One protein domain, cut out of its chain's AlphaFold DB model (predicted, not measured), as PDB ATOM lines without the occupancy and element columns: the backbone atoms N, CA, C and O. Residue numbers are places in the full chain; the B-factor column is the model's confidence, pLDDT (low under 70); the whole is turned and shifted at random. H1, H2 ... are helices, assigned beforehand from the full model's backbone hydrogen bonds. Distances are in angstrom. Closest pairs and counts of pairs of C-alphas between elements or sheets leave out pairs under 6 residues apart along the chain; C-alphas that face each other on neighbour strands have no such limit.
ATOM      1  N   LYS A  24      49.652  24.392 -17.763       87.31
ATOM      2  CA  LYS A  24      48.595  23.683 -17.034       87.31
ATOM      3  C   LYS A  24      47.362  24.552 -16.776       87.31
ATOM      4  O   LYS A  24      46.265  24.011 -16.684       87.31
ATOM      5  N   GLN A  25      47.522  25.870 -16.641       88.75
ATOM      6  CA  GLN A  25      46.410  26.775 -16.366       88.75
ATOM      7  C   GLN A  25      45.528  26.948 -17.606       88.75
ATOM      8  O   GLN A  25      44.305  26.863 -17.502       88.75
ATOM      9  N   HIS A  26      46.131  27.137 -18.780       90.50
ATOM     10  CA  HIS A  26      45.401  27.247 -20.039       90.50
ATOM     11  C   HIS A  26      44.748  25.919 -20.442       90.50
ATOM     12  O   HIS A  26      43.584  25.927 -20.842       90.50
ATOM     13  N   VAL A  27      45.438  24.786 -20.261       91.12
ATOM     14  CA  VAL A  27      44.862  23.442 -20.478       91.12
ATOM     15  C   VAL A  27      43.653  23.217 -19.564       91.12
ATOM     16  O   VAL A  27      42.575  22.848 -20.030       91.12
ATOM     17  N   ALA A  28      43.777  23.522 -18.266       90.56
ATOM     18  CA  ALA A  28      42.663  23.406 -17.324       90.56
ATOM     19  C   ALA A  28      41.494  24.342 -17.683       90.56
ATOM     20  O   ALA A  28      40.331  23.954 -17.573       90.56
ATOM     21  N   SER A  29      41.790  25.557 -18.153       91.56
ATOM     22  CA  SER A  29      40.778  26.505 -18.625       91.56
ATOM     23  C   SER A  29      40.023  25.980 -19.850       91.56
ATOM     24  O   SER A  29      38.794  26.081 -19.892       91.56
ATOM     25  N   ARG A  30      40.715  25.365 -20.821       93.38
ATOM     26  CA  ARG A  30      40.078  24.724 -21.982       93.38
ATOM     27  C   ARG A  30      39.209  23.541 -21.566       93.38
ATOM     28  O   ARG A  30      38.054  23.475 -21.976       93.38
ATOM     29  N   ALA A  31      39.704  22.664 -20.695       90.94
ATOM     30  CA  ALA A  31      38.923  21.540 -20.177       90.94
ATOM     31  C   ALA A  31      37.639  22.007 -19.463       90.94
ATOM     32  O   ALA A  31      36.548  21.495 -19.727       90.94
ATOM     33  N   PHE A  32      37.747  23.035 -18.610       91.50
ATOM     34  CA  PHE A  32      36.601  23.645 -17.933       91.50
ATOM     35  C   PHE A  32      35.581  24.208 -18.931       91.50
ATOM     36  O   PHE A  32      34.400  23.871 -18.870       91.50
ATOM     37  N   ASN A  33      36.032  25.023 -19.886       92.56
ATOM     38  CA  ASN A  33      35.153  25.638 -20.880       92.56
ATOM     39  C   ASN A  33      34.462  24.608 -21.767       92.56
ATOM     40  O   ASN A  33      33.257  24.695 -21.994       92.56
ATOM     41  N   ARG A  34      35.201  23.596 -22.229       91.56
ATOM     42  CA  ARG A  34      34.634  22.496 -23.004       91.56
ATOM     43  C   ARG A  34      33.543  21.772 -22.221       91.56
ATOM     44  O   ARG A  34      32.473  21.523 -22.772       91.56
ATOM     45  N   LYS A  35      33.782  21.446 -20.946       90.44
ATOM     46  CA  LYS A  35      32.784  20.791 -20.087       90.44
ATOM     47  C   LYS A  35      31.499  21.612 -20.008       90.44
ATOM     48  O   LYS A  35      30.406  21.067 -20.095       90.44
ATOM     49  N   GLU A  36      31.636  22.918 -19.876       91.56
ATOM     50  CA  GLU A  36      30.519  23.839 -19.700       91.56
ATOM     51  C   GLU A  36      29.716  24.051 -20.989       91.56
ATOM     52  O   GLU A  36      28.485  24.017 -20.955       91.56
ATOM     53  N   ILE A  37      30.394  24.160 -22.137       92.75
ATOM     54  CA  ILE A  37      29.765  24.153 -23.468       92.75
ATOM     55  C   ILE A  37      28.931  22.881 -23.646       92.75
ATOM     56  O   ILE A  37      27.748  22.942 -23.981       92.75
ATOM     57  N   VAL A  38      29.535  21.729 -23.357       90.12
ATOM     58  CA  VAL A  38      28.887  20.420 -23.469       90.12
ATOM     59  C   VAL A  38      27.684  20.302 -22.530       90.12
ATOM     60  O   VAL A  38      26.624  19.839 -22.941       90.12
ATOM     61  N   GLN A  39      27.799  20.746 -21.279       90.25
ATOM     62  CA  GLN A  39      26.695  20.700 -20.316       90.25
ATOM     63  C   GLN A  39      25.507  21.568 -20.730       90.25
ATOM     64  O   GLN A  39      24.357  21.152 -20.562       90.25
ATOM     65  N   VAL A  40      25.764  22.756 -21.278       92.88
ATOM     66  CA  VAL A  40      24.708  23.610 -21.834       92.88
ATOM     67  C   VAL A  40      24.043  22.924 -23.023       92.88
ATOM     68  O   VAL A  40      22.814  22.892 -23.094       92.88
ATOM     69  N   ASP A  41      24.821  22.300 -23.906       90.88
ATOM     70  CA  ASP A  41      24.280  21.595 -25.067       90.88
ATOM     71  C   ASP A  41      23.429  20.370 -24.681       90.88
ATOM     72  O   ASP A  41      22.335  20.187 -25.217       90.88
ATOM     73  N   ILE A  42      23.857  19.594 -23.673       89.88
ATOM     74  CA  ILE A  42      23.072  18.492 -23.090       89.88
ATOM     75  C   ILE A  42      21.718  19.004 -22.578       89.88
ATOM     76  O   ILE A  42      20.682  18.367 -22.785       89.88
ATOM     77  N   ARG A  43      21.703  20.153 -21.893       93.12
ATOM     78  CA  ARG A  43      20.465  20.727 -21.348       93.12
ATOM     79  C   ARG A  43      19.547  21.258 -22.440       93.12
ATOM     80  O   ARG A  43      18.345  21.015 -22.353       93.12
ATOM     81  N   TRP A  44      20.086  21.879 -23.490       93.31
ATOM     82  CA  TRP A  44      19.308  22.229 -24.682       93.31
ATOM     83  C   TRP A  44      18.686  21.002 -25.339       93.31
ATOM     84  O   TRP A  44      17.502  21.019 -25.668       93.31
ATOM     85  N   HIS A  45      19.454  19.919 -25.477       91.06
ATOM     86  CA  HIS A  45      18.952  18.663 -26.032       91.06
ATOM     87  C   HIS A  45      17.807  18.079 -25.199       91.06
ATOM     88  O   HIS A  45      16.750  17.719 -25.723       91.06
ATOM     89  N   LYS A  46      17.980  18.047 -23.874       90.44
ATOM     90  CA  LYS A  46      16.938  17.614 -22.941       90.44
ATOM     91  C   LYS A  46      15.693  18.496 -23.035       90.44
ATOM     92  O   LYS A  46      14.587  17.967 -23.091       90.44
ATOM     93  N   LEU A  47      15.865  19.819 -23.075       91.94
ATOM     94  CA  LEU A  47      14.767  20.772 -23.218       91.94
ATOM     95  C   LEU A  47      13.992  20.531 -24.520       91.94
ATOM     96  O   LEU A  47      12.764  20.499 -24.495       91.94
ATOM     97  N   ALA A  48      14.695  20.314 -25.633       89.44
ATOM     98  CA  ALA A  48      14.098  20.013 -26.931       89.44
ATOM     99  C   ALA A  48      13.233  18.746 -26.886       89.44
ATOM    100  O   ALA A  48      12.069  18.770 -27.284       89.44
ATOM    101  N   ARG A  49      13.773  17.659 -26.325       87.94
ATOM    102  CA  ARG A  49      13.046  16.397 -26.127       87.94
ATOM    103  C   ARG A  49      11.821  16.572 -25.226       87.94
ATOM    104  O   ARG A  49      10.743  16.075 -25.542       87.94
ATOM    105  N   ASP A  50      11.977  17.267 -24.104       87.81
ATOM    106  CA  ASP A  50      10.892  17.475 -23.145       87.81
ATOM    107  C   ASP A  50       9.780  18.369 -23.747       87.81
ATOM    108  O   ASP A  50       8.597  18.140 -23.483       87.81
ATOM    109  N   ARG A  51      10.130  19.347 -24.600       85.62
ATOM    110  CA  ARG A  51       9.166  20.151 -25.375       85.62
ATOM    111  C   ARG A  51       8.438  19.319 -26.431       85.62
ATOM    112  O   ARG A  51       7.220  19.426 -26.526       85.62
ATOM    113  N   ASP A  52       9.144  18.472 -27.174       81.56
ATOM    114  CA  ASP A  52       8.548  17.574 -28.173       81.56
ATOM    115  C   ASP A  52       7.519  16.621 -27.542       81.56
ATOM    116  O   ASP A  52       6.365  16.561 -27.964       81.56
ATOM    117  N   ALA A  53       7.877  15.999 -26.413       76.69
ATOM    118  CA  ALA A  53       6.952  15.182 -25.628       76.69
ATOM    119  C   ALA A  53       5.714  15.966 -25.143       76.69
ATOM    120  O   ALA A  53       4.640  15.387 -24.969       76.69
ATOM    121  N   THR A  54       5.846  17.284 -24.941       71.50
ATOM    122  CA  THR A  54       4.756  18.176 -24.505       71.50
ATOM    123  C   THR A  54       3.803  18.555 -25.648       71.50
ATOM    124  O   THR A  54       2.636  18.846 -25.388       71.50
ATOM    125  N   LEU A  55       4.262  18.533 -26.906       63.72
ATOM    126  CA  LEU A  55       3.437  18.791 -28.097       63.72
ATOM    127  C   LEU A  55       2.604  17.568 -28.533       63.72
ATOM    128  O   LEU A  55       1.724  17.699 -29.385       63.72
ATOM    129  N   GLY A  56       2.837  16.396 -27.927       60.97
ATOM    130  CA  GLY A  56       2.024  15.193 -28.114       60.97
ATOM    131  C   GLY A  56       0.576  15.321 -27.589       60.97
ATOM    132  O   GLY A  56       0.224  16.287 -26.912       60.97
ATOM    133  N   PRO A  57      -0.301  14.331 -27.856       52.75
ATOM    134  CA  PRO A  57      -1.748  14.418 -27.601       52.75
ATOM    135  C   PRO A  57      -2.163  14.581 -26.124       52.75
ATOM    136  O   PRO A  57      -3.324  14.883 -25.847       52.75
ATOM    137  N   ASN A  58      -1.236  14.447 -25.171       51.25
ATOM    138  CA  ASN A  58      -1.474  14.692 -23.749       51.25
ATOM    139  C   ASN A  58      -0.983  16.090 -23.349       51.25
ATOM    140  O   ASN A  58       0.173  16.280 -22.975       51.25
ATOM    141  N   ARG A  59      -1.893  17.072 -23.387       57.28
ATOM    142  CA  ARG A  59      -1.642  18.433 -22.882       57.28
ATOM    143  C   ARG A  59      -1.286  18.383 -21.391       57.28
ATOM    144  O   ARG A  59      -2.143  18.079 -20.564       57.28
ATOM    145  N   TYR A  60      -0.044  18.710 -21.043       58.31
ATOM    146  CA  TYR A  60       0.375  18.855 -19.647       58.31
ATOM    147  C   TYR A  60      -0.126  20.165 -19.016       58.31
ATOM    148  O   TYR A  60      -0.583  21.090 -19.690       58.31
ATOM    149  N   SER A  61      -0.065  20.223 -17.683       64.81
ATOM    150  CA  SER A  61      -0.499  21.367 -16.877       64.81
ATOM    151  C   SER A  61       0.271  22.648 -17.230       64.81
ATOM    152  O   SER A  61       1.438  22.604 -17.622       64.81
ATOM    153  N   ARG A  62      -0.351  23.819 -17.012       72.12
ATOM    154  CA  ARG A  62       0.304  25.138 -17.178       72.12
ATOM    155  C   ARG A  62       1.644  25.252 -16.429       72.12
ATOM    156  O   ARG A  62       2.499  26.017 -16.853       72.12
ATOM    157  N   GLY A  63       1.829  24.487 -15.347       79.19
ATOM    158  CA  GLY A  63       3.072  24.459 -14.572       79.19
ATOM    159  C   GLY A  63       4.267  23.910 -15.354       79.19
ATOM    160  O   GLY A  63       5.329  24.520 -15.331       79.19
ATOM    161  N   ARG A  64       4.091  22.826 -16.121       82.75
ATOM    162  CA  ARG A  64       5.198  22.227 -16.884       82.75
ATOM    163  C   ARG A  64       5.673  23.126 -18.025       82.75
ATOM    164  O   ARG A  64       6.867  23.203 -18.275       82.75
ATOM    165  N   ALA A  65       4.758  23.833 -18.689       82.56
ATOM    166  CA  ALA A  65       5.125  24.815 -19.711       82.56
ATOM    167  C   ALA A  65       5.997  25.940 -19.119       82.56
ATOM    168  O   ALA A  65       7.063  26.228 -19.652       82.56
ATOM    169  N   ALA A  66       5.603  26.485 -17.962       86.44
ATOM    170  CA  ALA A  66       6.375  27.518 -17.272       86.44
ATOM    171  C   ALA A  66       7.771  27.035 -16.830       86.44
ATOM    172  O   ALA A  66       8.730  27.801 -16.883       86.44
ATOM    173  N   GLU A  67       7.915  25.767 -16.428       90.75
ATOM    174  CA  GLU A  67       9.228  25.172 -16.136       90.75
ATOM    175  C   GLU A  67      10.133  25.121 -17.375       90.75
ATOM    176  O   GLU A  67      11.315  25.442 -17.281       90.75
ATOM    177  N   LEU A  68       9.590  24.728 -18.534       91.38
ATOM    178  CA  LEU A  68      10.347  24.648 -19.790       91.38
ATOM    179  C   LEU A  68      10.734  26.034 -20.323       91.38
ATOM    180  O   LEU A  68      11.783  26.175 -20.951       91.38
ATOM    181  N   ASP A  69       9.903  27.050 -20.095       91.69
ATOM    182  CA  ASP A  69      10.227  28.438 -20.438       91.69
ATOM    183  C   ASP A  69      11.308  28.998 -19.501       91.69
ATOM    184  O   ASP A  69      12.295  29.558 -19.967       91.69
ATOM    185  N   SER A  70      11.203  28.739 -18.192       94.62
ATOM    186  CA  SER A  70      12.232  29.117 -17.212       94.62
ATOM    187  C   SER A  70      13.593  28.471 -17.507       94.62
ATOM    188  O   SER A  70      14.631  29.132 -17.450       94.62
ATOM    189  N   GLU A  71      13.606  27.187 -17.881       95.62
ATOM    190  CA  GLU A  71      14.831  26.494 -18.297       95.62
ATOM    191  C   GLU A  71      15.423  27.099 -19.578       95.62
ATOM    192  O   GLU A  71      16.637  27.272 -19.668       95.62
ATOM    193  N   GLN A  72      14.587  27.462 -20.556       96.31
ATOM    194  CA  GLN A  72      15.035  28.135 -21.775       96.31
ATOM    195  C   GLN A  72      15.711  29.474 -21.456       96.31
ATOM    196  O   GLN A  72      16.810  29.735 -21.943       96.31
ATOM    197  N   ASP A  73      15.082  30.300 -20.621       95.69
ATOM    198  CA  ASP A  73      15.620  31.604 -20.228       95.69
ATOM    199  C   ASP A  73      16.938  31.455 -19.463       95.69
ATOM    200  O   ASP A  73      17.911  32.170 -19.732       95.69
ATOM    201  N   PHE A  74      17.014  30.468 -18.564       97.00
ATOM    202  CA  PHE A  74      18.255  30.112 -17.886       97.00
ATOM    203  C   PHE A  74      19.355  29.738 -18.890       97.00
ATOM    204  O   PHE A  74      20.482  30.226 -18.772       97.00
ATOM    205  N   LEU A  75      19.057  28.883 -19.873       97.25
ATOM    206  CA  LEU A  75      20.042  28.427 -20.855       97.25
ATOM    207  C   LEU A  75      20.502  29.560 -21.769       97.25
ATOM    208  O   LEU A  75      21.702  29.690 -21.998       97.25
ATOM    209  N   LEU A  76      19.594  30.431 -22.213       96.31
ATOM    210  CA  LEU A  76      19.948  31.634 -22.965       96.31
ATOM    211  C   LEU A  76      20.898  32.528 -22.164       96.31
ATOM    212  O   LEU A  76      21.904  32.994 -22.701       96.31
ATOM    213  N   GLN A  77      20.626  32.737 -20.873       94.38
ATOM    214  CA  GLN A  77      21.507  33.527 -20.015       94.38
ATOM    215  C   GLN A  77      22.867  32.855 -19.803       94.38
ATOM    216  O   GLN A  77      23.902  33.525 -19.859       94.38
ATOM    217  N   ARG A  78      22.883  31.541 -19.566       95.62
ATOM    218  CA  ARG A  78      24.116  30.770 -19.371       95.62
ATOM    219  C   ARG A  78      24.978  30.774 -20.630       95.62
ATOM    220  O   ARG A  78      26.195  30.911 -20.534       95.62
ATOM    221  N   GLU A  79      24.364  30.650 -21.797       96.38
ATOM    222  CA  GLU A  79      25.077  30.535 -23.060       96.38
ATOM    223  C   GLU A  79      25.537  31.900 -23.597       96.38
ATOM    224  O   GLU A  79      26.705  32.067 -23.938       96.38
ATOM    225  N   VAL A  80      24.664  32.910 -23.604       95.19
ATOM    226  CA  VAL A  80      25.014  34.259 -24.078       95.19
ATOM    227  C   VAL A  80      25.829  35.012 -23.032       95.19
ATOM    228  O   VAL A  80      26.960  35.422 -23.288       95.19
ATOM    229  N   GLY A  81      25.252  35.208 -21.845       90.88
ATOM    230  CA  GLY A  81      25.822  36.082 -20.822       90.88
ATOM    231  C   GLY A  81      27.113  35.527 -20.237       90.88
ATOM    232  O   GLY A  81      28.066  36.267 -20.011       90.88
ATOM    233  N   TRP A  82      27.168  34.213 -20.019       92.06
ATOM    234  CA  TRP A  82      28.322  33.601 -19.376       92.06
ATOM    235  C   TRP A  82      29.288  32.944 -20.369       92.06
ATOM    236  O   TRP A  82      30.426  33.401 -20.460       92.06
ATOM    237  N   LEU A  83      28.873  31.941 -21.151       94.38
ATOM    238  CA  LEU A  83      29.795  31.261 -22.072       94.38
ATOM    239  C   LEU A  83      30.330  32.203 -23.156       94.38
ATOM    240  O   LEU A  83      31.540  32.354 -23.296       94.38
ATOM    241  N   ARG A  84      29.456  32.875 -23.910       93.44
ATOM    242  CA  ARG A  84      29.873  33.714 -25.038       93.44
ATOM    243  C   ARG A  84      30.518  35.033 -24.622       93.44
ATOM    244  O   ARG A  84      31.505  35.443 -25.240       93.44
ATOM    245  N   ILE A  85      29.935  35.739 -23.658       91.38
ATOM    246  CA  ILE A  85      30.391  37.081 -23.279       91.38
ATOM    247  C   ILE A  85      31.526  37.028 -22.255       91.38
ATOM    248  O   ILE A  85      32.522  37.720 -22.438       91.38
ATOM    249  N   ALA A  86      31.413  36.213 -21.202       89.81
ATOM    250  CA  ALA A  86      32.396  36.217 -20.118       89.81
ATOM    251  C   ALA A  86      33.540  35.218 -20.335       89.81
ATOM    252  O   ALA A  86      34.691  35.540 -20.052       89.81
ATOM    253  N   GLN A  87      33.243  34.007 -20.814       92.06
ATOM    254  CA  GLN A  87      34.229  32.927 -20.859       92.06
ATOM    255  C   GLN A  87      35.006  32.874 -22.174       92.06
ATOM    256  O   GLN A  87      36.234  32.907 -22.165       92.06
ATOM    257  N   LEU A  88      34.322  32.845 -23.316       90.00
ATOM    258  CA  LEU A  88      34.942  32.652 -24.625       90.00
ATOM    259  C   LEU A  88      36.052  33.679 -24.956       90.00
ATOM    260  O   LEU A  88      37.090  33.273 -25.483       90.00
ATOM    261  N   PRO A  89      35.945  34.976 -24.584       89.81
ATOM    262  CA  PRO A  89      37.035  35.935 -24.790       89.81
ATOM    263  C   PRO A  89      38.324  35.601 -24.028       89.81
ATOM    264  O   PRO A  89      39.408  35.975 -24.479       89.81
ATOM    265  N   THR A  90      38.246  34.874 -22.910       89.50
ATOM    266  CA  THR A  90      39.439  34.428 -22.161       89.50
ATOM    267  C   THR A  90      40.271  33.417 -22.951       89.50
ATOM    268  O   THR A  90      41.481  33.315 -22.760       89.50
ATOM    269  N   LEU A  91      39.646  32.738 -23.915       91.00
ATOM    270  CA  LEU A  91      40.274  31.771 -24.806       91.00
ATOM    271  C   LEU A  91      40.756  32.398 -26.120       91.00
ATOM    272  O   LEU A  91      41.297  31.704 -26.974       91.00
ATOM    273  N   ALA A  92      40.652  33.728 -26.270       87.50
ATOM    274  CA  ALA A  92      40.996  34.435 -27.504       87.50
ATOM    275  C   ALA A  92      42.430  34.178 -28.004       87.50
ATOM    276  O   ALA A  92      42.724  34.382 -29.181       87.50
ATOM    277  N   TYR A  93      43.343  33.765 -27.121       87.25
ATOM    278  CA  TYR A  93      44.714  33.413 -27.482       87.25
ATOM    279  C   TYR A  93      44.782  32.222 -28.442       87.25
ATOM    280  O   TYR A  93      45.697  32.190 -29.260       87.25
ATOM    281  N   MET A  94      43.822  31.293 -28.404       87.88
ATOM    282  CA  MET A  94      43.785  30.130 -29.295       87.88
ATOM    283  C   MET A  94      43.839  30.565 -30.769       87.88
ATOM    284  O   MET A  94      44.520  29.950 -31.578       87.88
ATOM    285  N   TRP A  95      43.243  31.718 -31.081       82.50
ATOM    286  CA  TRP A  95      43.044  32.224 -32.443       82.50
ATOM    287  C   TRP A  95      43.943  33.403 -32.825       82.50
ATOM    288  O   TRP A  95      43.840  33.970 -33.912       82.50
ATOM    289  N   LYS A  96      44.833  33.830 -31.925       81.12
ATOM    290  CA  LYS A  96      45.749  34.948 -32.183       81.12
ATOM    291  C   LYS A  96      47.056  34.416 -32.755       81.12
ATOM    292  O   LYS A  96      47.813  33.773 -32.047       81.12
ATOM    293  N   LYS A  97      47.413  34.820 -33.979       72.94
ATOM    294  CA  LYS A  97      48.671  34.418 -34.651       72.94
ATOM    295  C   LYS A  97      49.942  34.582 -33.794       72.94
ATOM    296  O   LYS A  97      50.898  33.844 -33.983       72.94
ATOM    297  N   LYS A  98      49.964  35.554 -32.871       80.06
ATOM    298  CA  LYS A  98      51.105  35.865 -31.988       80.06
ATOM    299  C   LYS A  98      50.994  35.280 -30.570       80.06
ATOM    300  O   LYS A  98      51.782  35.662 -29.716       80.06
ATOM    301  N   SER A  99      50.019  34.416 -30.287       81.00
ATOM    302  CA  SER A  99      49.858  33.826 -28.950       81.00
ATOM    303  C   SER A  99      50.844  32.701 -28.648       81.00
ATOM    304  O   SER A  99      50.996  32.339 -27.488       81.00
ATOM    305  N   GLY A 100      51.475  32.122 -29.675       82.81
ATOM    306  CA  GLY A 100      52.276  30.906 -29.533       82.81
ATOM    307  C   GLY A 100      51.442  29.634 -29.344       82.81
ATOM    308  O   GLY A 100      52.012  28.592 -29.035       82.81
ATOM    309  N   PHE A 101      50.111  29.693 -29.494       86.62
ATOM    310  CA  PHE A 101      49.267  28.501 -29.447       86.62
ATOM    311  C   PHE A 101      49.447  27.699 -30.738       86.62
ATOM    312  O   PHE A 101      49.372  28.250 -31.834       86.62
ATOM    313  N   CYS A 102      49.675  26.397 -30.598       85.50
ATOM    314  CA  CYS A 102      49.845  25.464 -31.705       85.50
ATOM    315  C   CYS A 102      49.057  24.196 -31.383       85.50
ATOM    316  O   CYS A 102      49.388  23.490 -30.434       85.50
ATOM    317  N   PHE A 103      48.029  23.905 -32.180       83.62
ATOM    318  CA  PHE A 103      47.164  22.740 -31.976       83.62
ATOM    319  C   PHE A 103      47.941  21.413 -31.965       83.62
ATOM    320  O   PHE A 103      47.615  20.514 -31.201       83.62
ATOM    321  N   ALA A 104      49.016  21.303 -32.754       83.81
ATOM    322  CA  ALA A 104      49.841  20.093 -32.816       83.81
ATOM    323  C   ALA A 104      50.627  19.806 -31.520       83.81
ATOM    324  O   ALA A 104      51.191  18.725 -31.378       83.81
ATOM    325  N   GLN A 105      50.693  20.769 -30.595       86.12
ATOM    326  CA  GLN A 105      51.333  20.611 -29.286       86.12
ATOM    327  C   GLN A 105      50.348  20.191 -28.186       86.12
ATOM    328  O   GLN A 105      50.786  19.896 -27.075       86.12
ATOM    329  N   CYS A 106      49.045  20.155 -28.474       86.50
ATOM    330  CA  CYS A 106      48.050  19.612 -27.559       86.50
ATOM    331  C   CYS A 106      48.205  18.089 -27.468       86.50
ATOM    332  O   CYS A 106      48.381  17.410 -28.482       86.50
ATOM    333  N   ASP A 107      48.107  17.540 -26.256       88.12
ATOM    334  CA  ASP A 107      47.882  16.103 -26.107       88.12
ATOM    335  C   ASP A 107      46.475  15.722 -26.603       88.12
ATOM    336  O   ASP A 107      45.665  16.589 -26.930       88.12
ATOM    337  N   ALA A 108      46.173  14.424 -26.677       83.38
ATOM    338  CA  ALA A 108      44.894  13.955 -27.212       83.38
ATOM    339  C   ALA A 108      43.676  14.554 -26.480       83.38
ATOM    340  O   ALA A 108      42.708  14.955 -27.119       83.38
ATOM    341  N   HIS A 109      43.738  14.679 -25.151       83.88
ATOM    342  CA  HIS A 109      42.619  15.186 -24.360       83.88
ATOM    343  C   HIS A 109      42.439  16.699 -24.539       83.88
ATOM    344  O   HIS A 109      41.325  17.202 -24.693       83.88
ATOM    345  N   ASP A 110      43.538  17.446 -24.550       88.44
ATOM    346  CA  ASP A 110      43.517  18.884 -24.784       88.44
ATOM    347  C   ASP A 110      43.178  19.244 -26.242       88.44
ATOM    348  O   ASP A 110      42.550  20.275 -26.504       88.44
ATOM    349  N   ALA A 111      43.518  18.372 -27.194       85.69
ATOM    350  CA  ALA A 111      43.106  18.487 -28.587       85.69
ATOM    351  C   ALA A 111      41.581  18.359 -28.718       85.69
ATOM    352  O   ALA A 111      40.955  19.221 -29.337       85.69
ATOM    353  N   ASP A 112      40.968  17.370 -28.061       83.31
ATOM    354  CA  ASP A 112      39.509  17.216 -28.027       83.31
ATOM    355  C   ASP A 112      38.829  18.440 -27.398       83.31
ATOM    356  O   ASP A 112      37.859  18.977 -27.942       83.31
ATOM    357  N   ASN A 113      39.377  18.939 -26.282       89.19
ATOM    358  CA  ASN A 113      38.888  20.159 -25.640       89.19
ATOM    359  C   ASN A 113      38.919  21.353 -26.600       89.19
ATOM    360  O   ASN A 113      37.939  22.091 -26.736       89.19
ATOM    361  N   THR A 114      40.039  21.504 -27.301       89.38
ATOM    362  CA  THR A 114      40.260  22.568 -28.274       89.38
ATOM    363  C   THR A 114      39.291  22.489 -29.452       89.38
ATOM    364  O   THR A 114      38.748  23.520 -29.845       89.38
ATOM    365  N   VAL A 115      39.024  21.298 -29.999       85.75
ATOM    366  CA  VAL A 115      38.106  21.123 -31.138       85.75
ATOM    367  C   VAL A 115      36.678  21.529 -30.774       85.75
ATOM    368  O   VAL A 115      36.029  22.228 -31.555       85.75
ATOM    369  N   VAL A 116      36.188  21.147 -29.590       87.56
ATOM    370  CA  VAL A 116      34.844  21.541 -29.127       87.56
ATOM    371  C   VAL A 116      34.742  23.061 -28.983       87.56
ATOM    372  O   VAL A 116      33.791  23.670 -29.475       87.56
ATOM    373  N   ILE A 117      35.742  23.685 -28.353       91.06
ATOM    374  CA  ILE A 117      35.792  25.143 -28.176       91.06
ATOM    375  C   ILE A 117      35.855  25.859 -29.528       91.06
ATOM    376  O   ILE A 117      35.157  26.851 -29.724       91.06
ATOM    377  N   GLU A 118      36.651  25.364 -30.473       87.19
ATOM    378  CA  GLU A 118      36.773  25.941 -31.815       87.19
ATOM    379  C   GLU A 118      35.450  25.872 -32.587       87.19
ATOM    380  O   GLU A 118      34.992  26.880 -33.128       87.19
ATOM    381  N   ARG A 119      34.769  24.718 -32.584       84.12
ATOM    382  CA  ARG A 119      33.430  24.581 -33.191       84.12
ATOM    383  C   ARG A 119      32.436  25.567 -32.577       84.12
ATOM    384  O   ARG A 119      31.682  26.223 -33.294       84.12
ATOM    385  N   TYR A 120      32.471  25.706 -31.255       88.88
ATOM    386  CA  TYR A 120      31.611  26.628 -30.523       88.88
ATOM    387  C   TYR A 120      31.907  28.099 -30.849       88.88
ATOM    388  O   TYR A 120      30.991  28.886 -31.090       88.88
ATOM    389  N   GLN A 121      33.186  28.473 -30.924       88.19
ATOM    390  CA  GLN A 121      33.614  29.809 -31.330       88.19
ATOM    391  C   GLN A 121      33.130  30.142 -32.741       88.19
ATOM    392  O   GLN A 121      32.621  31.239 -32.966       88.19
ATOM    393  N   ARG A 122      33.255  29.207 -33.686       83.62
ATOM    394  CA  ARG A 122      32.801  29.408 -35.068       83.62
ATOM    395  C   ARG A 122      31.295  29.605 -35.164       83.62
ATOM    396  O   ARG A 122      30.870  30.550 -35.826       83.62
ATOM    397  N   LEU A 123      30.500  28.796 -34.454       86.00
ATOM    398  CA  LEU A 123      29.054  29.015 -34.342       86.00
ATOM    399  C   LEU A 123      28.764  30.455 -33.897       86.00
ATOM    400  O   LEU A 123      27.984  31.163 -34.527       86.00
ATOM    401  N   TRP A 124      29.449  30.921 -32.854       89.44
ATOM    402  CA  TRP A 124      29.259  32.268 -32.332       89.44
ATOM    403  C   TRP A 124      29.729  33.395 -33.242       89.44
ATOM    404  O   TRP A 124      29.211  34.506 -33.125       89.44
ATOM    405  N   VAL A 125      30.685  33.143 -34.135       85.38
ATOM    406  CA  VAL A 125      31.018  34.106 -35.187       85.38
ATOM    407  C   VAL A 125      29.837  34.256 -36.143       85.38
ATOM    408  O   VAL A 125      29.427  35.385 -36.399       85.38
ATOM    409  N   CYS A 126      29.247  33.154 -36.612       84.06
ATOM    410  CA  CYS A 126      28.101  33.210 -37.524       84.06
ATOM    411  C   CYS A 126      26.871  33.851 -36.862       84.06
ATOM    412  O   CYS A 126      26.275  34.768 -37.426       84.06
ATOM    413  N   LEU A 127      26.542  33.457 -35.625       88.31
ATOM    414  CA  LEU A 127      25.446  34.076 -34.869       88.31
ATOM    415  C   LEU A 127      25.718  35.561 -34.571       88.31
ATOM    416  O   LEU A 127      24.791  36.366 -34.555       88.31
ATOM    417  N   GLY A 128      26.983  35.942 -34.364       88.50
ATOM    418  CA  GLY A 128      27.392  37.338 -34.210       88.50
ATOM    419  C   GLY A 128      27.157  38.162 -35.478       88.50
ATOM    420  O   GLY A 128      26.578  39.240 -35.397       88.50
ATOM    421  N   GLN A 129      27.525  37.630 -36.647       86.00
ATOM    422  CA  GLN A 129      27.242  38.266 -37.941       86.00
ATOM    423  C   GLN A 129      25.731  38.418 -38.180       86.00
ATOM    424  O   GLN A 129      25.277  39.471 -38.635       86.00
ATOM    425  N   GLU A 130      24.937  37.391 -37.849       86.88
ATOM    426  CA  GLU A 130      23.476  37.466 -37.935       86.88
ATOM    427  C   GLU A 130      22.934  38.568 -37.013       86.88
ATOM    428  O   GLU A 130      22.183  39.434 -37.468       86.88
ATOM    429  N   ALA A 131      23.373  38.609 -35.754       87.31
ATOM    430  CA  ALA A 131      22.992  39.642 -34.795       87.31
ATOM    431  C   ALA A 131      23.331  41.057 -35.295       87.31
ATOM    432  O   ALA A 131      22.455  41.922 -35.315       87.31
ATOM    433  N   GLU A 132      24.552  41.275 -35.786       83.88
ATOM    434  CA  GLU A 132      25.004  42.552 -36.359       83.88
ATOM    435  C   GLU A 132      24.158  42.997 -37.556       83.88
ATOM    436  O   GLU A 132      23.795  44.167 -37.664       83.88
ATOM    437  N   SER A 133      23.792  42.067 -38.438       81.00
ATOM    438  CA  SER A 133      22.977  42.368 -39.622       81.00
ATOM    439  C   SER A 133      21.537  42.784 -39.290       81.00
ATOM    440  O   SER A 133      20.900  43.504 -40.063       81.00
ATOM    441  N   THR A 134      21.021  42.315 -38.150       74.94
ATOM    442  CA  THR A 134      19.666  42.608 -37.664       74.94
ATOM    443  C   THR A 134      19.616  43.793 -36.704       74.94
ATOM    444  O   THR A 134      18.528  44.288 -36.402       74.94
ATOM    445  N   ALA A 135      20.774  44.277 -36.246       70.38
ATOM    446  CA  ALA A 135      20.859  45.409 -35.342       70.38
ATOM    447  C   ALA A 135      20.467  46.726 -36.050       70.38
ATOM    448  O   ALA A 135      20.790  46.932 -37.228       70.38
ATOM    449  N   PRO A 136      19.793  47.663 -35.355       68.75
ATOM    450  CA  PRO A 136      19.522  48.995 -35.890       68.75
ATOM    451  C   PRO A 136      20.815  49.695 -36.348       68.75
ATOM    452  O   PRO A 136      21.809  49.740 -35.622       68.75
ATOM    453  N   ARG A 137      20.810  50.270 -37.564       56.72
ATOM    454  CA  ARG A 137      21.993  50.930 -38.152       56.72
ATOM    455  C   ARG A 137      22.564  51.995 -37.207       56.72
ATOM    456  O   ARG A 137      21.878  52.957 -36.878       56.72
ATOM    457  N   GLY A 138      23.845  51.861 -36.858       55.03
ATOM    458  CA  GLY A 138      24.598  52.865 -36.096       55.03
ATOM    459  C   GLY A 138      24.771  52.569 -34.605       55.03
ATOM    460  O   GLY A 138      25.516  53.296 -33.946       55.03
ATOM    461  N   GLN A 139      24.172  51.499 -34.071       56.47
ATOM    462  CA  GLN A 139      24.513  51.018 -32.733       56.47
ATOM    463  C   GLN A 139      25.856  50.280 -32.772       56.47
ATOM    464  O   GLN A 139      25.981  49.207 -33.352       56.47
ATOM    465  N   LYS A 140      26.878  50.868 -32.148       56.53
ATOM    466  CA  LYS A 140      28.019  50.096 -31.648       56.53
ATOM    467  C   LYS A 140      27.607  49.548 -30.286       56.53
ATOM    468  O   LYS A 140      27.104  50.324 -29.479       56.53
ATOM    469  N   TYR A 141      27.803  48.254 -30.045       62.50
ATOM    470  CA  TYR A 141      27.521  47.629 -28.749       62.50
ATOM    471  C   TYR A 141      28.349  48.326 -27.662       62.50
ATOM    472  O   TYR A 141      29.570  48.178 -27.622       62.50
ATOM    473  N   GLY A 142      27.700  49.180 -26.869       58.06
ATOM    474  CA  GLY A 142      28.379  50.049 -25.905       58.06
ATOM    475  C   GLY A 142      28.650  49.371 -24.564       58.06
ATOM    476  O   GLY A 142      29.573  49.776 -23.859       58.06
ATOM    477  N   ASP A 143      27.878  48.334 -24.232       77.19
ATOM    478  CA  ASP A 143      27.979  47.556 -22.997       77.19
ATOM    479  C   ASP A 143      27.605  46.073 -23.223       77.19
ATOM    480  O   ASP A 143      27.146  45.671 -24.300       77.19
ATOM    481  N   TYR A 144      27.862  45.238 -22.211       81.31
ATOM    482  CA  TYR A 144      27.615  43.794 -22.263       81.31
ATOM    483  C   TYR A 144      26.129  43.427 -22.339       81.31
ATOM    484  O   TYR A 144      25.795  42.411 -22.952       81.31
ATOM    485  N   ASP A 145      25.250  44.241 -21.760       82.62
ATOM    486  CA  ASP A 145      23.815  43.960 -21.712       82.62
ATOM    487  C   ASP A 145      23.185  44.147 -23.098       82.62
ATOM    488  O   ASP A 145      22.474  43.265 -23.577       82.62
ATOM    489  N   GLN A 146      23.554  45.209 -23.820       83.38
ATOM    490  CA  GLN A 146      23.132  45.438 -25.207       83.38
ATOM    491  C   GLN A 146      23.599  44.324 -26.151       83.38
ATOM    492  O   GLN A 146      22.860  43.900 -27.046       83.38
ATOM    493  N   LEU A 147      24.831  43.837 -25.964       84.12
ATOM    494  CA  LEU A 147      25.341  42.706 -26.734       84.12
ATOM    495  C   LEU A 147      24.539  41.433 -26.426       84.12
ATOM    496  O   LEU A 147      24.141  40.722 -27.350       84.12
ATOM    497  N   ALA A 148      24.265  41.160 -25.147       88.69
ATOM    498  CA  ALA A 148      23.470  40.009 -24.744       88.69
ATOM    499  C   ALA A 148      22.049  40.061 -25.324       88.69
ATOM    500  O   ALA A 148      21.583  39.072 -25.892       88.69
ATOM    501  N   ASP A 149      21.387  41.214 -25.248       87.62
ATOM    502  CA  ASP A 149      20.030  41.414 -25.761       87.62
ATOM    503  C   ASP A 149      19.940  41.239 -27.279       87.62
ATOM    504  O   ASP A 149      18.928  40.754 -27.783       87.62
ATOM    505  N   THR A 150      21.010  41.551 -28.013       87.44
ATOM    506  CA  THR A 150      21.059  41.330 -29.466       87.44
ATOM    507  C   THR A 150      21.331  39.862 -29.815       87.44
ATOM    508  O   THR A 150      20.761  39.326 -30.764       87.44
ATOM    509  N   LEU A 151      22.185  39.179 -29.045       91.81
ATOM    510  CA  LEU A 151      22.563  37.787 -29.313       91.81
ATOM    511  C   LEU A 151      21.485  36.777 -28.894       91.81
ATOM    512  O   LEU A 151      21.324  35.754 -29.561       91.81
ATOM    513  N   ARG A 152      20.741  37.035 -27.810       93.75
ATOM    514  CA  ARG A 152      19.738  36.094 -27.269       93.75
ATOM    515  C   ARG A 152      18.668  35.684 -28.294       93.75
ATOM    516  O   ARG A 152      18.462  34.480 -28.435       93.75
ATOM    517  N   PRO A 153      18.005  36.599 -29.035       91.94
ATOM    518  CA  PRO A 153      16.993  36.213 -30.020       91.94
ATOM    519  C   PRO A 153      17.564  35.367 -31.163       91.94
ATOM    520  O   PRO A 153      16.910  34.433 -31.624       91.94
ATOM    521  N   VAL A 154      18.794  35.666 -31.594       91.50
ATOM    522  CA  VAL A 154      19.488  34.930 -32.661       91.50
ATOM    523  C   VAL A 154      19.852  33.519 -32.200       91.50
ATOM    524  O   VAL A 154      19.548  32.549 -32.894       91.50
ATOM    525  N   LEU A 155      20.417  33.384 -30.994       94.00
ATOM    526  CA  LEU A 155      20.684  32.076 -30.398       94.00
ATOM    527  C   LEU A 155      19.389  31.274 -30.224       94.00
ATOM    528  O   LEU A 155      19.349  30.100 -30.582       94.00
ATOM    529  N   LEU A 156      18.326  31.897 -29.703       94.31
ATOM    530  CA  LEU A 156      17.042  31.228 -29.510       94.31
ATOM    531  C   LEU A 156      16.498  30.696 -30.838       94.31
ATOM    532  O   LEU A 156      16.133  29.527 -30.927       94.31
ATOM    533  N   LYS A 157      16.501  31.523 -31.889       91.75
ATOM    534  CA  LYS A 157      16.101  31.112 -33.239       91.75
ATOM    535  C   LYS A 157      16.923  29.915 -33.727       91.75
ATOM    536  O   LYS A 157      16.341  28.945 -34.206       91.75
ATOM    537  N   HIS A 158      18.247  29.956 -33.572       91.19
ATOM    538  CA  HIS A 158      19.132  28.852 -33.947       91.19
ATOM    539  C   HIS A 158      18.803  27.559 -33.183       91.19
ATOM    540  O   HIS A 158      18.622  26.509 -33.798       91.19
ATOM    541  N   ARG A 159      18.651  27.631 -31.854       92.88
ATOM    542  CA  ARG A 159      18.332  26.473 -31.003       92.88
ATOM    543  C   ARG A 159      16.951  25.887 -31.305       92.88
ATOM    544  O   ARG A 159      16.799  24.670 -31.307       92.88
ATOM    545  N   MET A 160      15.960  26.724 -31.617       90.69
ATOM    546  CA  MET A 160      14.633  26.259 -32.042       90.69
ATOM    547  C   MET A 160      14.672  25.578 -33.413       90.69
ATOM    548  O   MET A 160      14.036  24.542 -33.590       90.69
ATOM    549  N   ALA A 161      15.447  26.105 -34.365       89.25
ATOM    550  CA  ALA A 161      15.635  25.466 -35.666       89.25
ATOM    551  C   ALA A 161      16.366  24.118 -35.542       89.25
ATOM    552  O   ALA A 161      15.957  23.143 -36.166       89.25
ATOM    553  N   GLN A 162      17.402  24.046 -34.698       89.94
ATOM    554  CA  GLN A 162      18.089  22.796 -34.364       89.94
ATOM    555  C   GLN A 162      17.111  21.778 -33.761       89.94
ATOM    556  O   GLN A 162      17.031  20.655 -34.242       89.94
ATOM    557  N   MET A 163      16.321  22.181 -32.759       90.00
ATOM    558  CA  MET A 163      15.302  21.324 -32.141       90.00
ATOM    559  C   MET A 163      14.301  20.780 -33.170       90.00
ATOM    560  O   MET A 163      14.016  19.585 -33.151       90.00
ATOM    561  N   ARG A 274      37.902  20.936 -38.965       65.50
ATOM    562  CA  ARG A 274      36.837  20.558 -39.904       65.50
ATOM    563  C   ARG A 274      35.529  21.324 -39.666       65.50
ATOM    564  O   ARG A 274      35.171  21.607 -38.518       65.50
ATOM    565  N   MET A 275      34.778  21.590 -40.739       71.69
ATOM    566  CA  MET A 275      33.392  22.059 -40.642       71.69
ATOM    567  C   MET A 275      32.555  21.013 -39.890       71.69
ATOM    568  O   MET A 275      32.535  19.843 -40.264       71.69
ATOM    569  N   SER A 276      31.875  21.404 -38.806       78.69
ATOM    570  CA  SER A 276      30.924  20.497 -38.146       78.69
ATOM    571  C   SER A 276      29.609  20.445 -38.919       78.69
ATOM    572  O   SER A 276      29.223  21.427 -39.563       78.69
ATOM    573  N   ALA A 277      28.868  19.342 -38.808       86.31
ATOM    574  CA  ALA A 277      27.577  19.240 -39.481       86.31
ATOM    575  C   ALA A 277      26.555  20.256 -38.948       86.31
ATOM    576  O   ALA A 277      25.774  20.812 -39.717       86.31
ATOM    577  N   ALA A 278      26.623  20.588 -37.655       82.88
ATOM    578  CA  ALA A 278      25.801  21.640 -37.058       82.88
ATOM    579  C   ALA A 278      26.041  23.014 -37.711       82.88
ATOM    580  O   ALA A 278      25.101  23.777 -37.938       82.88
ATOM    581  N   MET A 279      27.293  23.325 -38.048       79.19
ATOM    582  CA  MET A 279      27.644  24.583 -38.709       79.19
ATOM    583  C   MET A 279      27.204  24.596 -40.169       79.19
ATOM    584  O   MET A 279      26.653  25.592 -40.628       79.19
ATOM    585  N   TRP A 280      27.376  23.482 -40.875       83.75
ATOM    586  CA  TRP A 280      26.873  23.334 -42.237       83.75
ATOM    587  C   TRP A 280      25.354  23.535 -42.318       83.75
ATOM    588  O   TRP A 280      24.862  24.249 -43.195       83.75
ATOM    589  N   LEU A 281      24.608  22.995 -41.349       84.88
ATOM    590  CA  LEU A 281      23.161  23.196 -41.257       84.88
ATOM    591  C   LEU A 281      22.814  24.674 -41.038       84.88
ATOM    592  O   LEU A 281      21.899  25.194 -41.675       84.88
ATOM    593  N   HIS A 282      23.564  25.371 -40.182       81.50
ATOM    594  CA  HIS A 282      23.362  26.799 -39.942       81.50
ATOM    595  C   HIS A 282      23.616  27.658 -41.193       81.50
ATOM    596  O   HIS A 282      22.815  28.543 -41.508       81.50
ATOM    597  N   GLU A 283      24.687  27.396 -41.949       79.50
ATOM    598  CA  GLU A 283      24.962  28.142 -43.184       79.50
ATOM    599  C   GLU A 283      23.828  27.985 -44.205       79.50
ATOM    600  O   GLU A 283      23.407  28.966 -44.822       79.50
ATOM    601  N   ARG A 284      23.258  26.783 -44.347       80.81
ATOM    602  CA  ARG A 284      22.119  26.560 -45.251       80.81
ATOM    603  C   ARG A 284      20.838  27.229 -44.782       80.81
ATOM    604  O   ARG A 284      20.169  27.867 -45.591       80.81
ATOM    605  N   GLN A 285      20.544  27.190 -43.483       78.19
ATOM    606  CA  GLN A 285      19.402  27.915 -42.906       78.19
ATOM    607  C   GLN A 285      19.449  29.420 -43.205       78.19
ATOM    608  O   GLN A 285      18.413  30.080 -43.293       78.19
ATOM    609  N   THR A 286      20.649  29.975 -43.369       76.31
ATOM    610  CA  THR A 286      20.859  31.398 -43.642       76.31
ATOM    611  C   THR A 286      21.100  31.685 -45.128       76.31
ATOM    612  O   THR A 286      21.416  32.822 -45.486       76.31
ATOM    613  N   ASN A 287      20.920  30.693 -46.013       74.94
ATOM    614  CA  ASN A 287      21.233  30.755 -47.446       74.94
ATOM    615  C   ASN A 287      22.670  31.237 -47.725       74.94
ATOM    616  O   ASN A 287      22.918  31.985 -48.674       74.94
ATOM    617  N   GLY A 288      23.612  30.873 -46.856       70.69
ATOM    618  CA  GLY A 288      25.013  31.269 -46.940       70.69
ATOM    619  C   GLY A 288      25.258  32.763 -46.723       70.69
ATOM    620  O   GLY A 288      26.287  33.264 -47.174       70.69
ATOM    621  N   ARG A 289      24.331  33.496 -46.087       75.94
ATOM    622  CA  ARG A 289      24.528  34.918 -45.745       75.94
ATOM    623  C   ARG A 289      25.557  35.114 -44.642       75.94
ATOM    624  O   ARG A 289      26.308  36.083 -44.692       75.94
ATOM    625  N   TYR A 290      25.585  34.201 -43.678       77.88
ATOM    626  CA  TYR A 290      26.536  34.209 -42.573       77.88
ATOM    627  C   TYR A 290      27.384  32.957 -42.722       77.88
ATOM    628  O   TYR A 290      26.925  31.848 -42.450       77.88
ATOM    629  N   LYS A 291      28.579  33.141 -43.281       69.94
ATOM    630  CA  LYS A 291      29.516  32.054 -43.557       69.94
ATOM    631  C   LYS A 291      30.619  32.049 -42.525       69.94
ATOM    632  O   LYS A 291      30.999  33.096 -41.987       69.94
ATOM    633  N   MET A 292      31.188  30.872 -42.327       64.69
ATOM    634  CA  MET A 292      32.428  30.742 -41.597       64.69
ATOM    635  C   MET A 292      33.522  31.650 -42.176       64.69
ATOM    636  O   MET A 292      33.746  31.653 -43.391       64.69
ATOM    637  N   PRO A 293      34.255  32.392 -41.328       58.84
ATOM    638  CA  PRO A 293      35.563  32.895 -41.722       58.84
ATOM    639  C   PRO A 293      36.562  31.733 -41.860       58.84
ATOM    640  O   PRO A 293      36.279  30.602 -41.463       58.84
ATOM    641  N   GLU A 294      37.752  32.030 -42.394       58.47
ATOM    642  CA  GLU A 294      38.892  31.102 -42.393       58.47
ATOM    643  C   GLU A 294      39.093  30.450 -41.012       58.47
ATOM    644  O   GLU A 294      38.782  31.090 -39.999       58.47
ATOM    645  N   PRO A 295      39.615  29.206 -40.948       55.22
ATOM    646  CA  PRO A 295      39.916  28.545 -39.687       55.22
ATOM    647  C   PRO A 295      40.651  29.492 -38.749       55.22
ATOM    648  O   PRO A 295      41.721  30.016 -39.061       55.22
ATOM    649  N   LEU A 296      40.044  29.724 -37.586       57.16
ATOM    650  CA  LEU A 296      40.617  30.613 -36.590       57.16
ATOM    651  C   LEU A 296      41.877  29.970 -35.991       57.16
ATOM    652  O   LEU A 296      42.813  30.666 -35.593       57.16
TER     653      LEU A 296
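What this domain is: This is residues 24 to 163 and 274 to 296 of the 300 residues of an uncharacterized protein of Peniophora sp. CONT (UniProt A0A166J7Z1). A long helical hairpin, H1 and H2, is crossed on one side by H3 and H4; short H5 lies beyond H3, away from the hairpin. Residues 55 to 63 stick out. The all-helix printed part has 163 residues with five named helices, H1 to H5, and is compact: radius of gyration of the C-alphas 17.3 A, spans 56 by 41 by 30 A.

How they stand to each other: H1, residues 24 to 55, touches H2, residues 62 to 95, at a shallow tilt of 25 degrees, opposite ways; closest C-alphas Val 40 and Leu 75, 6.8 A. Residues 27 to 37 alone of H1 touch H3, residues 108 to 134, at a steep tilt of 60 degrees; closest C-alphas Arg 34 and Asn 113, 5.5 A. H4, residues 144 to 163, touches H2 at a steep tilt of 65 degrees; closest C-alphas Val 80 and Ala 148, 6.0 A. H3 and H5, residues 277 to 285, only just touch, with 3 pairs of C-alphas within 8 A; closest Leu 123 and Met 279, 6.4 A. Every O i to N i+4 pair is within hydrogen-bond range in H1, H3 and H5, 19 of 30 in H2, 14 of 16 in H4.

Where its parts are: H1 runs 46.8 A from C-alpha 24 at (48.595, 23.683, -17.034), H2 45.9 A, with a kink of 54 degrees near residue 89, and H3 39.6 A. H5 ends at C-alpha 285, (19.402, 27.915, -42.906).

The domain as a whole: Residues 164 to 273 are not printed; C-alphas 163 and 274 are 22.9 A apart. The H2 to H3 link is long. Residues 55 to 61, 136 to 142, 274 and 291 to 296 have pLDDT under 70.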